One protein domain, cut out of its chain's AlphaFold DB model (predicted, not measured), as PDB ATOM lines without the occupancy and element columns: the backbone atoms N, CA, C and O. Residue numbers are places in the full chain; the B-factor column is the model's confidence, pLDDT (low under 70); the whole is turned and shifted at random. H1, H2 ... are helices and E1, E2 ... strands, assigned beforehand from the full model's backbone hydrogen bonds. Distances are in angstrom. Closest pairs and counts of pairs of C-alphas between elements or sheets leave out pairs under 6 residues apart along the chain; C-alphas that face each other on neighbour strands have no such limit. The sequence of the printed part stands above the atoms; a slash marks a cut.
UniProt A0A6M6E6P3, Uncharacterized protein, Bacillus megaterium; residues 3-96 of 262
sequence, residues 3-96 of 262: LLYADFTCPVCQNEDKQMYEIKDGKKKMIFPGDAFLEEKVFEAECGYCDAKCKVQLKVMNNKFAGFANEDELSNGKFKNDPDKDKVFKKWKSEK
ATOM      1  N   LEU A   3     154.604 153.582 167.534       92.75
ATOM      2  CA  LEU A   3     155.277 153.160 168.763       92.75
ATOM      3  C   LEU A   3     155.645 154.395 169.580       92.75
ATOM      4  O   LEU A   3     156.330 155.281 169.069       92.75
ATOM      5  N   LEU A   4     155.210 154.447 170.836       94.75
ATOM      6  CA  LEU A   4     155.632 155.462 171.795       94.75
ATOM      7  C   LEU A   4     156.687 154.875 172.718       94.75
ATOM      8  O   LEU A   4     156.496 153.780 173.238       94.75
ATOM      9  N   TYR A   5     157.777 155.605 172.929       94.00
ATOM     10  CA  TYR A   5     158.896 155.155 173.753       94.00
ATOM     11  C   TYR A   5     159.339 156.272 174.693       94.00
ATOM     12  O   TYR A   5     159.658 157.366 174.225       94.00
ATOM     13  N   ALA A   6     159.332 156.019 176.003       92.69
ATOM     14  CA  ALA A   6     159.690 157.007 177.020       92.69
ATOM     15  C   ALA A   6     160.124 156.360 178.345       92.69
ATOM     16  O   ALA A   6     159.926 155.164 178.565       92.69
ATOM     17  N   ASP A   7     160.684 157.185 179.230       89.75
ATOM     18  CA  ASP A   7     160.992 156.814 180.614       89.75
ATOM     19  C   ASP A   7     159.706 156.583 181.413       89.75
ATOM     20  O   ASP A   7     158.718 157.302 181.236       89.75
ATOM     21  N   PHE A   8     159.747 155.614 182.322       90.12
ATOM     22  CA  PHE A   8     158.697 155.331 183.291       90.12
ATOM     23  C   PHE A   8     159.319 154.915 184.624       90.12
ATOM     24  O   PHE A   8     160.156 154.015 184.663       90.12
ATOM     25  N   THR A   9     158.884 155.529 185.721       88.06
ATOM     26  CA  THR A   9     159.308 155.129 187.067       88.06
ATOM     27  C   THR A   9     158.279 154.179 187.662       88.06
ATOM     28  O   THR A   9     157.106 154.533 187.798       88.06
ATOM     29  N   CYS A  10     158.704 152.973 188.037       85.44
ATOM     30  CA  CYS A  10     157.818 152.005 188.673       85.44
ATOM     31  C   CYS A  10     157.383 152.510 190.061       85.44
ATOM     32  O   CYS A  10     158.251 152.749 190.899       85.44
ATOM     33  N   PRO A  11     156.078 152.627 190.367       86.88
ATOM     34  CA  PRO A  11     155.629 153.092 191.681       86.88
ATOM     35  C   PRO A  11     155.961 152.100 192.811       86.88
ATOM     36  O   PRO A  11     156.042 152.488 193.973       86.88
ATOM     37  N   VAL A  12     156.186 150.822 192.485       85.44
ATOM     38  CA  VAL A  12     156.463 149.772 193.476       85.44
ATOM     39  C   VAL A  12     157.938 149.750 193.874       85.44
ATOM     40  O   VAL A  12     158.257 149.869 195.052       85.44
ATOM     41  N   CYS A  13     158.850 149.599 192.907       78.44
ATOM     42  CA  CYS A  13     160.287 149.479 193.181       78.44
ATOM     43  C   CYS A  13     161.070 150.785 192.997       78.44
ATOM     44  O   CYS A  13     162.261 150.813 193.291       78.44
ATOM     45  N   GLN A  14     160.425 151.852 192.510       81.56
ATOM     46  CA  GLN A  14     161.007 153.183 192.281       81.56
ATOM     47  C   GLN A  14     162.167 153.221 191.267       81.56
ATOM     48  O   GLN A  14     162.781 154.268 191.069       81.56
ATOM     49  N   ASN A  15     162.433 152.114 190.567       75.94
ATOM     50  CA  ASN A  15     163.394 152.080 189.470       75.94
ATOM     51  C   ASN A  15     162.804 152.723 188.208       75.94
ATOM     52  O   ASN A  15     161.635 152.508 187.868       75.94
ATOM     53  N   GLU A  16     163.635 153.490 187.502       82.06
ATOM     54  CA  GLU A  16     163.309 154.027 186.184       82.06
ATOM     55  C   GLU A  16     163.608 152.975 185.107       82.06
ATOM     56  O   GLU A  16     164.686 152.375 185.064       82.06
ATOM     57  N   ASP A  17     162.639 152.753 184.228       79.56
ATOM     58  CA  ASP A  17     162.758 151.879 183.069       79.56
ATOM     59  C   ASP A  17     162.344 152.600 181.787       79.56
ATOM     60  O   ASP A  17     161.746 153.678 181.804       79.56
ATOM     61  N   LYS A  18     162.656 151.981 180.651       86.50
ATOM     62  CA  LYS A  18     162.211 152.428 179.338       86.50
ATOM     63  C   LYS A  18     161.011 151.598 178.914       86.50
ATOM     64  O   LYS A  18     161.126 150.398 178.696       86.50
ATOM     65  N   GLN A  19     159.863 152.249 178.779       87.75
ATOM     66  CA  GLN A  19     158.623 151.593 178.385       87.75
ATOM     67  C   GLN A  19     158.302 151.876 176.921       87.75
ATOM     68  O   GLN A  19     158.619 152.942 176.383       87.75
ATOM     69  N   MET A  20     157.656 150.907 176.277       91.06
ATOM     70  CA  MET A  20     157.183 151.023 174.903       91.06
ATOM     71  C   MET A  20     155.689 150.717 174.841       91.06
ATOM     72  O   MET A  20     155.236 149.697 175.353       91.06
ATOM     73  N   TYR A  21     154.928 151.587 174.182       91.50
ATOM     74  CA  TYR A  21     153.499 151.401 173.959       91.50
ATOM     75  C   TYR A  21     153.175 151.374 172.467       91.50
ATOM     76  O   TYR A  21     153.593 152.252 171.710       91.50
ATOM     77  N   GLU A  22     152.404 150.373 172.045       91.06
ATOM     78  CA  GLU A  22     152.009 150.180 170.651       91.06
ATOM     79  C   GLU A  22     150.572 150.653 170.394       91.06
ATOM     80  O   GLU A  22     149.623 150.225 171.054       91.06
ATOM     81  N   ILE A  23     150.401 151.480 169.359       88.81
ATOM     82  CA  ILE A  23     149.093 151.878 168.830       88.81
ATOM     83  C   ILE A  23     148.866 151.231 167.459       88.81
ATOM     84  O   ILE A  23     149.592 151.468 166.484       88.81
ATOM     85  N   LYS A  24     147.792 150.439 167.365       86.62
ATOM     86  CA  LYS A  24     147.351 149.749 166.141       86.62
ATOM     87  C   LYS A  24     146.514 150.662 165.238       86.62
ATOM     88  O   LYS A  24     145.343 150.414 164.989       86.62
ATOM     89  N   ASP A  25     147.139 151.716 164.733       84.44
ATOM     90  CA  ASP A  25     146.524 152.765 163.898       84.44
ATOM     91  C   ASP A  25     146.844 152.654 162.391       84.44
ATOM     92  O   ASP A  25     146.540 153.553 161.612       84.44
ATOM     93  N   GLY A  26     147.549 151.596 161.974       80.94
ATOM     94  CA  GLY A  26     148.004 151.419 160.588       80.94
ATOM     95  C   GLY A  26     149.148 152.338 160.115       80.94
ATOM     96  O   GLY A  26     149.711 152.082 159.056       80.94
ATOM     97  N   LYS A  27     149.585 153.346 160.885       84.31
ATOM     98  CA  LYS A  27     150.692 154.263 160.516       84.31
ATOM     99  C   LYS A  27     152.041 153.709 160.959       84.31
ATOM    100  O   LYS A  27     152.090 153.146 162.025       84.31
ATOM    101  N   LYS A  28     153.154 153.839 160.235       86.44
ATOM    102  CA  LYS A  28     154.476 153.403 160.753       86.44
ATOM    103  C   LYS A  28     155.267 154.607 161.255       86.44
ATOM    104  O   LYS A  28     155.824 155.338 160.440       86.44
ATOM    105  N   LYS A  29     155.298 154.838 162.571       92.06
ATOM    106  CA  LYS A  29     156.038 155.962 163.168       92.06
ATOM    107  C   LYS A  29     156.511 155.637 164.585       92.06
ATOM    108  O   LYS A  29     155.807 154.965 165.327       92.06
ATOM    109  N   MET A  30     157.669 156.169 164.965       92.25
ATOM    110  CA  MET A  30     158.128 156.200 166.354       92.25
ATOM    111  C   MET A  30     157.944 157.607 166.931       92.25
ATOM    112  O   MET A  30     158.231 158.594 166.247       92.25
ATOM    113  N   ILE A  31     157.418 157.695 168.148       94.50
ATOM    114  CA  ILE A  31     157.118 158.940 168.856       94.50
ATOM    115  C   ILE A  31     157.881 158.933 170.177       94.50
ATOM    116  O   ILE A  31     157.767 158.002 170.974       94.50
ATOM    117  N   PHE A  32     158.642 159.995 170.400       95.50
ATOM    118  CA  PHE A  32     159.409 160.225 171.618       95.50
ATOM    119  C   PHE A  32     158.875 161.454 172.357       95.50
ATOM    120  O   PHE A  32     158.171 162.270 171.751       95.50
ATOM    121  N   PRO A  33     159.186 161.625 173.652       94.69
ATOM    122  CA  PRO A  33     158.842 162.846 174.358       94.69
ATOM    123  C   PRO A  33     159.315 164.094 173.593       94.69
ATOM    124  O   PRO A  33     160.454 164.154 173.130       94.69
ATOM    125  N   GLY A  34     158.423 165.069 173.423       92.94
ATOM    126  CA  GLY A  34     158.624 166.279 172.619       92.94
ATOM    127  C   GLY A  34     158.075 166.200 171.189       92.94
ATOM    128  O   GLY A  34     157.878 167.240 170.563       92.94
ATOM    129  N   ASP A  35     157.771 165.004 170.673       94.56
ATOM    130  CA  ASP A  35     157.123 164.845 169.367       94.56
ATOM    131  C   ASP A  35     155.624 165.156 169.433       94.56
ATOM    132  O   ASP A  35     154.961 164.893 170.435       94.56
ATOM    133  N   ALA A  36     155.068 165.666 168.330       93.38
ATOM    134  CA  ALA A  36     153.644 165.969 168.231       93.38
ATOM    135  C   ALA A  36     152.774 164.720 168.461       93.38
ATOM    136  O   ALA A  36     152.900 163.722 167.740       93.38
ATOM    137  N   PHE A  37     151.882 164.807 169.448       93.44
ATOM    138  CA  PHE A  37     150.943 163.760 169.839       93.44
ATOM    139  C   PHE A  37     149.790 164.367 170.645       93.44
ATOM    140  O   PHE A  37     149.984 165.366 171.333       93.44
ATOM    141  N   LEU A  38     148.590 163.794 170.544       90.62
ATOM    142  CA  LEU A  38     147.365 164.403 171.086       90.62
ATOM    143  C   LEU A  38     146.549 163.477 171.987       90.62
ATOM    144  O   LEU A  38     145.643 163.942 172.670       90.62
ATOM    145  N   GLU A  39     146.830 162.179 171.975       89.88
ATOM    146  CA  GLU A  39     146.018 161.215 172.708       89.88
ATOM    147  C   GLU A  39     146.589 161.019 174.112       89.88
ATOM    148  O   GLU A  39     147.781 160.789 174.269       89.88
ATOM    149  N   GLU A  40     145.743 161.070 175.137       90.88
ATOM    150  CA  GLU A  40     146.077 160.541 176.460       90.88
ATOM    151  C   GLU A  40     145.394 159.191 176.643       90.88
ATOM    152  O   GLU A  40     144.268 158.973 176.186       90.88
ATOM    153  N   LYS A  41     146.076 158.262 177.310       91.75
ATOM    154  CA  LYS A  41     145.547 156.917 177.526       91.75
ATOM    155  C   LYS A  41     146.131 156.291 178.776       91.75
ATOM    156  O   LYS A  41     147.279 156.543 179.125       91.75
ATOM    157  N   VAL A  42     145.344 155.433 179.411       92.69
ATOM    158  CA  VAL A  42     145.803 154.574 180.501       92.69
ATOM    159  C   VAL A  42     145.953 153.153 179.980       92.69
ATOM    160  O   VAL A  42     145.091 152.663 179.247       92.69
ATOM    161  N   PHE A  43     147.048 152.502 180.343       92.75
ATOM    162  CA  PHE A  43     147.305 151.100 180.039       92.75
ATOM    163  C   PHE A  43     148.062 150.443 181.195       92.75
ATOM    164  O   PHE A  43     148.546 151.122 182.097       92.75
ATOM    165  N   GLU A  44     148.136 149.119 181.178       92.69
ATOM    166  CA  GLU A  44     148.956 148.361 182.119       92.69
ATOM    167  C   GLU A  44     150.265 147.957 181.447       92.69
ATOM    168  O   GLU A  44     150.266 147.531 180.289       92.69
ATOM    169  N   ALA A  45     151.365 148.092 182.180       89.25
ATOM    170  CA  ALA A  45     152.677 147.607 181.782       89.25
ATOM    171  C   ALA A  45     153.307 146.836 182.938       89.25
ATOM    172  O   ALA A  45     153.130 147.186 184.105       89.25
ATOM    173  N   GLU A  46     154.050 145.792 182.611       89.06
ATOM    174  CA  GLU A  46     154.829 145.041 183.587       89.06
ATOM    175  C   GLU A  46     156.186 145.722 183.785       89.06
ATOM    176  O   GLU A  46     156.841 146.133 182.820       89.06
ATOM    177  N   CYS A  47     156.588 145.913 185.040       80.69
ATOM    178  CA  CYS A  47     157.896 146.466 185.358       80.69
ATOM    179  C   CYS A  47     158.973 145.402 185.137       80.69
ATOM    180  O   CYS A  47     158.980 144.409 185.854       80.69
ATOM    181  N   GLY A  48     159.941 145.648 184.251       74.25
ATOM    182  CA  GLY A  48     161.020 144.690 183.981       74.25
ATOM    183  C   GLY A  48     162.003 144.444 185.138       74.25
ATOM    184  O   GLY A  48     162.939 143.673 184.966       74.25
ATOM    185  N   TYR A  49     161.838 145.114 186.288       70.75
ATOM    186  CA  TYR A  49     162.691 144.934 187.474       70.75
ATOM    187  C   TYR A  49     162.052 144.115 188.594       70.75
ATOM    188  O   TYR A  49     162.770 143.498 189.373       70.75
ATOM    189  N   CYS A  50     160.735 144.202 188.767       77.00
ATOM    190  CA  CYS A  50     160.041 143.564 189.889       77.00
ATOM    191  C   CYS A  50     158.777 142.813 189.469       77.00
ATOM    192  O   CYS A  50     158.004 142.416 190.339       77.00
ATOM    193  N   ASP A  51     158.531 142.707 188.161       84.00
ATOM    194  CA  ASP A  51     157.389 142.037 187.528       84.00
ATOM    195  C   ASP A  51     156.013 142.546 188.000       84.00
ATOM    196  O   ASP A  51     154.956 141.972 187.732       84.00
ATOM    197  N   ALA A  52     155.995 143.685 188.700       85.50
ATOM    198  CA  ALA A  52     154.768 144.307 189.151       85.50
ATOM    199  C   ALA A  52     154.017 144.898 187.955       85.50
ATOM    200  O   ALA A  52     154.561 145.691 187.177       85.50
ATOM    201  N   LYS A  53     152.728 144.572 187.851       92.69
ATOM    202  CA  LYS A  53     151.821 145.211 186.895       92.69
ATOM    203  C   LYS A  53     151.497 146.619 187.370       92.69
ATOM    204  O   LYS A  53     150.871 146.814 188.411       92.69
ATOM    205  N   CYS A  54     151.949 147.596 186.601       91.19
ATOM    206  CA  CYS A  54     151.830 149.008 186.903       91.19
ATOM    207  C   CYS A  54     150.823 149.662 185.963       91.19
ATOM    208  O   CYS A  54     150.827 149.433 184.751       91.19
ATOM    209  N   LYS A  55     149.984 150.534 186.516       93.50
ATOM    210  CA  LYS A  55     149.094 151.386 185.734       93.50
ATOM    211  C   LYS A  55     149.877 152.591 185.226       93.50
ATOM    212  O   LYS A  55     150.375 153.394 186.013       93.50
ATOM    213  N   VAL A  56     149.970 152.708 183.910       93.50
ATOM    214  CA  VAL A  56     150.750 153.726 183.210       93.50
ATOM    215  C   VAL A  56     149.814 154.691 182.502       93.50
ATOM    216  O   VAL A  56     148.896 154.279 181.792       93.50
ATOM    217  N   GLN A  57     150.051 155.989 182.673       94.00
ATOM    218  CA  GLN A  57     149.341 157.031 181.941       94.00
ATOM    219  C   GLN A  57     150.245 157.665 180.890       94.00
ATOM    220  O   GLN A  57     151.299 158.211 181.203       94.00
ATOM    221  N   LEU A  58     149.812 157.621 179.637       93.94
ATOM    222  CA  LEU A  58     150.407 158.358 178.533       93.94
ATOM    223  C   LEU A  58     150.000 159.829 178.663       93.94
ATOM    224  O   LEU A  58     148.808 160.143 178.613       93.94
ATOM    225  N   LYS A  59     150.989 160.712 178.821       94.00
ATOM    226  CA  LYS A  59     150.779 162.149 179.007       94.00
ATOM    227  C   LYS A  59     151.120 162.991 177.794       94.00
ATOM    228  O   LYS A  59     152.111 162.739 177.107       94.00
ATOM    229  N   VAL A  60     150.307 164.022 177.573       92.75
ATOM    230  CA  VAL A  60     150.476 165.011 176.508       92.75
ATOM    231  C   VAL A  60     150.504 166.412 177.109       92.75
ATOM    232  O   VAL A  60     149.662 166.767 177.924       92.75
ATOM    233  N   MET A  61     151.462 167.228 176.674       92.12
ATOM    234  CA  MET A  61     151.588 168.633 177.057       92.12
ATOM    235  C   MET A  61     151.770 169.478 175.803       92.12
ATOM    236  O   MET A  61     152.625 169.169 174.978       92.12
ATOM    237  N   ASN A  62     150.947 170.518 175.641       90.38
ATOM    238  CA  ASN A  62     150.989 171.434 174.494       90.38
ATOM    239  C   ASN A  62     151.093 170.708 173.139       90.38
ATOM    240  O   ASN A  62     151.932 171.024 172.294       90.38
ATOM    241  N   ASN A  63     150.221 169.713 172.942       91.94
ATOM    242  CA  ASN A  63     150.145 168.875 171.739       91.94
ATOM    243  C   ASN A  63     151.410 168.050 171.442       91.94
ATOM    244  O   ASN A  63     151.638 167.649 170.296       91.94
ATOM    245  N   LYS A  64     152.235 167.791 172.459       95.06
ATOM    246  CA  LYS A  64     153.414 166.929 172.384       95.06
ATOM    247  C   LYS A  64     153.299 165.783 173.372       95.06
ATOM    248  O   LYS A  64     152.849 165.971 174.501       95.06
ATOM    249  N   PHE A  65     153.774 164.607 172.977       95.06
ATOM    250  CA  PHE A  65     153.963 163.496 173.899       95.06
ATOM    251  C   PHE A  65     154.942 163.926 174.995       95.06
ATOM    252  O   PHE A  65     156.037 164.396 174.696       95.06
ATOM    253  N   ALA A  66     154.544 163.809 176.256       92.81
ATOM    254  CA  ALA A  66     155.351 164.224 177.398       92.81
ATOM    255  C   ALA A  66     156.064 163.039 178.065       92.81
ATOM    256  O   ALA A  66     157.144 163.215 178.626       92.81
ATOM    257  N   GLY A  67     155.495 161.836 177.963       93.56
ATOM    258  CA  GLY A  67     156.060 160.604 178.504       93.56
ATOM    259  C   GLY A  67     155.006 159.728 179.174       93.56
ATOM    260  O   GLY A  67     153.801 159.887 178.947       93.56
ATOM    261  N   PHE A  68     155.477 158.806 180.008       94.69
ATOM    262  CA  PHE A  68     154.644 157.930 180.818       94.69
ATOM    263  C   PHE A  68     154.669 158.369 182.281       94.69
ATOM    264  O   PHE A  68     155.709 158.788 182.785       94.69
ATOM    265  N   ALA A  69     153.521 158.287 182.948       92.44
ATOM    266  CA  ALA A  69     153.343 158.706 184.332       92.44
ATOM    267  C   ALA A  69     152.739 157.582 185.177       92.44
ATOM    268  O   ALA A  69     151.795 156.917 184.733       92.44
ATOM    269  N   ASN A  70     153.236 157.410 186.401       90.12
ATOM    270  CA  ASN A  70     152.545 156.648 187.447       90.12
ATOM    271  C   ASN A  70     151.605 157.558 188.274       90.12
ATOM    272  O   ASN A  70     151.541 158.767 188.049       90.12
ATOM    273  N   GLU A  71     150.858 156.992 189.224       84.94
ATOM    274  CA  GLU A  71     149.885 157.753 190.028       84.94
ATOM    275  C   GLU A  71     150.532 158.853 190.898       84.94
ATOM    276  O   GLU A  71     149.972 159.946 191.025       84.94
ATOM    277  N   ASP A  72     151.747 158.625 191.401       82.69
ATOM    278  CA  ASP A  72     152.498 159.583 192.225       82.69
ATOM    279  C   ASP A  72     153.048 160.759 191.402       82.69
ATOM    280  O   ASP A  72     153.121 161.902 191.856       82.69
ATOM    281  N   GLU A  73     153.439 160.525 190.154       84.25
ATOM    282  CA  GLU A  73     154.005 161.566 189.288       84.25
ATOM    283  C   GLU A  73     152.950 162.562 188.796       84.25
ATOM    284  O   GLU A  73     153.258 163.727 188.508       84.25
ATOM    285  N   LEU A  74     151.698 162.111 188.731       81.00
ATOM    286  CA  LEU A  74     150.549 162.938 188.386       81.00
ATOM    287  C   LEU A  74     150.215 163.920 189.502       81.00
ATOM    288  O   LEU A  74     149.999 165.100 189.228       81.00
ATOM    289  N   SER A  75     150.205 163.449 190.751       73.56
ATOM    290  CA  SER A  75     149.895 164.278 191.919       73.56
ATOM    291  C   SER A  75     150.982 165.328 192.180       73.56
ATOM    292  O   SER A  75     150.677 166.458 192.561       73.56
ATOM    293  N   ASN A  76     152.240 165.008 191.867       73.50
ATOM    294  CA  ASN A  76     153.382 165.908 192.047       73.50
ATOM    295  C   ASN A  76     153.590 166.915 190.896       73.50
ATOM    296  O   ASN A  76     154.393 167.850 191.000       73.50
ATOM    297  N   GLY A  77     152.851 166.771 189.792       68.88
ATOM    298  CA  GLY A  77     152.927 167.684 188.653       68.88
ATOM    299  C   GLY A  77     154.264 167.616 187.912       68.88
ATOM    300  O   GLY A  77     154.812 168.656 187.541       68.88
ATOM    301  N   LYS A  78     154.792 166.404 187.686       75.94
ATOM    302  CA  LYS A  78     156.041 166.161 186.936       75.94
ATOM    303  C   LYS A  78     156.021 166.782 185.528       75.94
ATOM    304  O   LYS A  78     157.046 167.242 185.032       75.94
ATOM    305  N   PHE A  79     154.844 166.874 184.910       79.00
ATOM    306  CA  PHE A  79     154.640 167.364 183.543       79.00
ATOM    307  C   PHE A  79     154.179 168.831 183.493       79.00
ATOM    308  O   PHE A  79     153.203 169.157 182.832       79.00
ATOM    309  N   LYS A  80     154.847 169.732 184.225       76.31
ATOM    310  CA  LYS A  80     154.524 171.178 184.223       76.31
ATOM    311  C   LYS A  80     155.139 171.956 183.061       76.31
ATOM    312  O   LYS A  80     154.617 173.000 182.687       76.31
ATOM    313  N   ASN A  81     156.252 171.466 182.524       79.75
ATOM    314  CA  ASN A  81     157.004 172.134 181.467       79.75
ATOM    315  C   ASN A  81     156.831 171.407 180.137       79.75
ATOM    316  O   ASN A  81     156.575 170.202 180.109       79.75
ATOM    317  N   ASP A  82     157.035 172.143 179.047       85.00
ATOM    318  CA  ASP A  82     157.048 171.571 177.707       85.00
ATOM    319  C   ASP A  82     158.115 170.472 177.590       85.00
ATOM    320  O   ASP A  82     159.262 170.691 178.002       85.00
ATOM    321  N   PRO A  83     157.775 169.300 177.027       86.88
ATOM    322  CA  PRO A  83     158.756 168.255 176.802       86.88
ATOM    323  C   PRO A  83     159.724 168.687 175.696       86.88
ATOM    324  O   PRO A  83     159.320 169.066 174.594       86.88
ATOM    325  N   ASP A  84     161.016 168.612 176.007       89.56
ATOM    326  CA  ASP A  84     162.115 168.916 175.093       89.56
ATOM    327  C   ASP A  84     162.795 167.614 174.660       89.56
ATOM    328  O   ASP A  84     163.433 166.917 175.459       89.56
ATOM    329  N   LYS A  85     162.656 167.303 173.370       91.19
ATOM    330  CA  LYS A  85     163.193 166.090 172.759       91.19
ATOM    331  C   LYS A  85     164.716 166.025 172.826       91.19
ATOM    332  O   LYS A  85     165.263 164.958 173.103       91.19
ATOM    333  N   ASP A  86     165.407 167.145 172.626       90.31
ATOM    334  CA  ASP A  86     166.870 167.175 172.648       90.31
ATOM    335  C   ASP A  86     167.393 166.934 174.062       90.31
ATOM    336  O   ASP A  86     168.369 166.205 174.252       90.31
ATOM    337  N   LYS A  87     166.701 167.467 175.076       87.88
ATOM    338  CA  LYS A  87     167.016 167.196 176.482       87.88
ATOM    339  C   LYS A  87     166.848 165.715 176.826       87.88
ATOM    340  O   LYS A  87     167.725 165.142 177.473       87.88
ATOM    341  N   VAL A  88     165.761 165.091 176.374       86.44
ATOM    342  CA  VAL A  88     165.489 163.659 176.593       86.44
ATOM    343  C   VAL A  88     166.527 162.795 175.887       86.44
ATOM    344  O   VAL A  88     167.126 161.917 176.499       86.44
ATOM    345  N   PHE A  89     166.843 163.091 174.629       85.19
ATOM    346  CA  PHE A  89     167.874 162.357 173.900       85.19
ATOM    347  C   PHE A  89     169.267 162.575 174.472       85.19
ATOM    348  O   PHE A  89     170.071 161.647 174.456       85.19
ATOM    349  N   LYS A  90     169.573 163.763 175.001       81.31
ATOM    350  CA  LYS A  90     170.826 164.001 175.719       81.31
ATOM    351  C   LYS A  90     170.892 163.155 176.989       81.31
ATOM    352  O   LYS A  90     171.918 162.514 177.191       81.31
ATOM    353  N   LYS A  91     169.804 163.085 177.771       82.38
ATOM    354  CA  LYS A  91     169.683 162.197 178.939       82.38
ATOM    355  C   LYS A  91     169.935 160.738 178.540       82.38
ATOM    356  O   LYS A  91     170.848 160.118 179.066       82.38
ATOM    357  N   TRP A  92     169.227 160.218 177.538       79.62
ATOM    358  CA  TRP A  92     169.389 158.827 177.093       79.62
ATOM    359  C   TRP A  92     170.759 158.538 176.478       79.62
ATOM    360  O   TRP A  92     171.302 157.449 176.630       79.62
ATOM    361  N   LYS A  93     171.362 159.513 175.791       70.81
ATOM    362  CA  LYS A  93     172.750 159.404 175.327       70.81
ATOM    363  C   LYS A  93     173.739 159.376 176.488       70.81
ATOM    364  O   LYS A  93     174.742 158.696 176.357       70.81
ATOM    365  N   SER A  94     173.474 160.081 177.589       62.88
ATOM    366  CA  SER A  94     174.285 159.981 178.811       62.88
ATOM    367  C   SER A  94     173.984 158.735 179.649       62.88
ATOM    368  O   SER A  94     174.814 158.351 180.460       62.88
ATOM    369  N   GLU A  95     172.834 158.087 179.449       65.81
ATOM    370  CA  GLU A  95     172.533 156.766 180.021       65.81
ATOM    371  C   GLU A  95     173.229 155.634 179.254       65.81
ATOM    372  O   GLU A  95     173.440 154.556 179.810       65.81
ATOM    373  N   LYS A  96     173.602 155.854 177.981       49.62
ATOM    374  CA  LYS A  96     174.468 154.919 177.261       49.62
ATOM    375  C   LYS A  96     175.807 154.882 177.972       49.62
ATOM    376  O   LYS A  96     176.587 155.818 177.830       49.62
TER     377      LYS A  96
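What this domain is: This is residues 3 to 96 of the 262 residues of an uncharacterized protein of Bacillus megaterium (UniProt A0A6M6E6P3). Two small three-stranded sheets, E2 E1 E3 and E4 E5 E6, sit face to face as a sandwich with crossed strands, their best planes 44 degrees apart. The short helix H1 only grazes the second sheet, and the last helix, H2, only grazes the first. The 94 printed residues include six named strands followed by two named helices; the class is mixed, helices and strands. The first sheet is mixed, in the order E2 E1 E3; the second is antiparallel, in the order E4 E5 E6. The whole is compact and rounded, with a radius of gyration of the C-alphas of 12.8 A and spans of 31 by 30 by 29 A.

Where its parts are: E1, residues 3 to 9, begins at C-alpha 3 (155.277, 153.160, 168.763). E2 is residues 16 to 23, 22.5 A long, and E3 residues 29 to 31. E4 is residues 41 to 46, E5 residues 53 to 61, 25.4 A long, and E6 residues 64 to 69. H1 is residues 71 to 75; H2, residues 85 to 95, 15.1 A long, ends at C-alpha 95 (172.533, 156.766, 180.021).

How they stand to each other: E1 and E2 form an antiparallel hairpin, with N 8 and O 17 at 2.8 A. E3 is parallel to E1, with N 31 and O 3 at 2.8 A. E4, E5 and E6 form a meander, each strand the antiparallel neighbour of the one before; N 56 and O 43 are 2.8 A apart, N 66 and O 59 2.8 A. Between the sheets, the closest C-alphas of E1 and E6 are those of Ala 6 and Gly 67, 5.3 A apart. Every O i to N i+4 pair of H2 is within hydrogen-bond range; in H1 0 of 1 is, and 1 of 2 O i to N i+3 pairs.

The domain as a whole: The C-alphas of Gly 26 and Asn 76 are the two farthest apart, 35.1 A. The printed part has no cut, and no link is long. Residue 77 and residues 94 to 96 have pLDDT under 70.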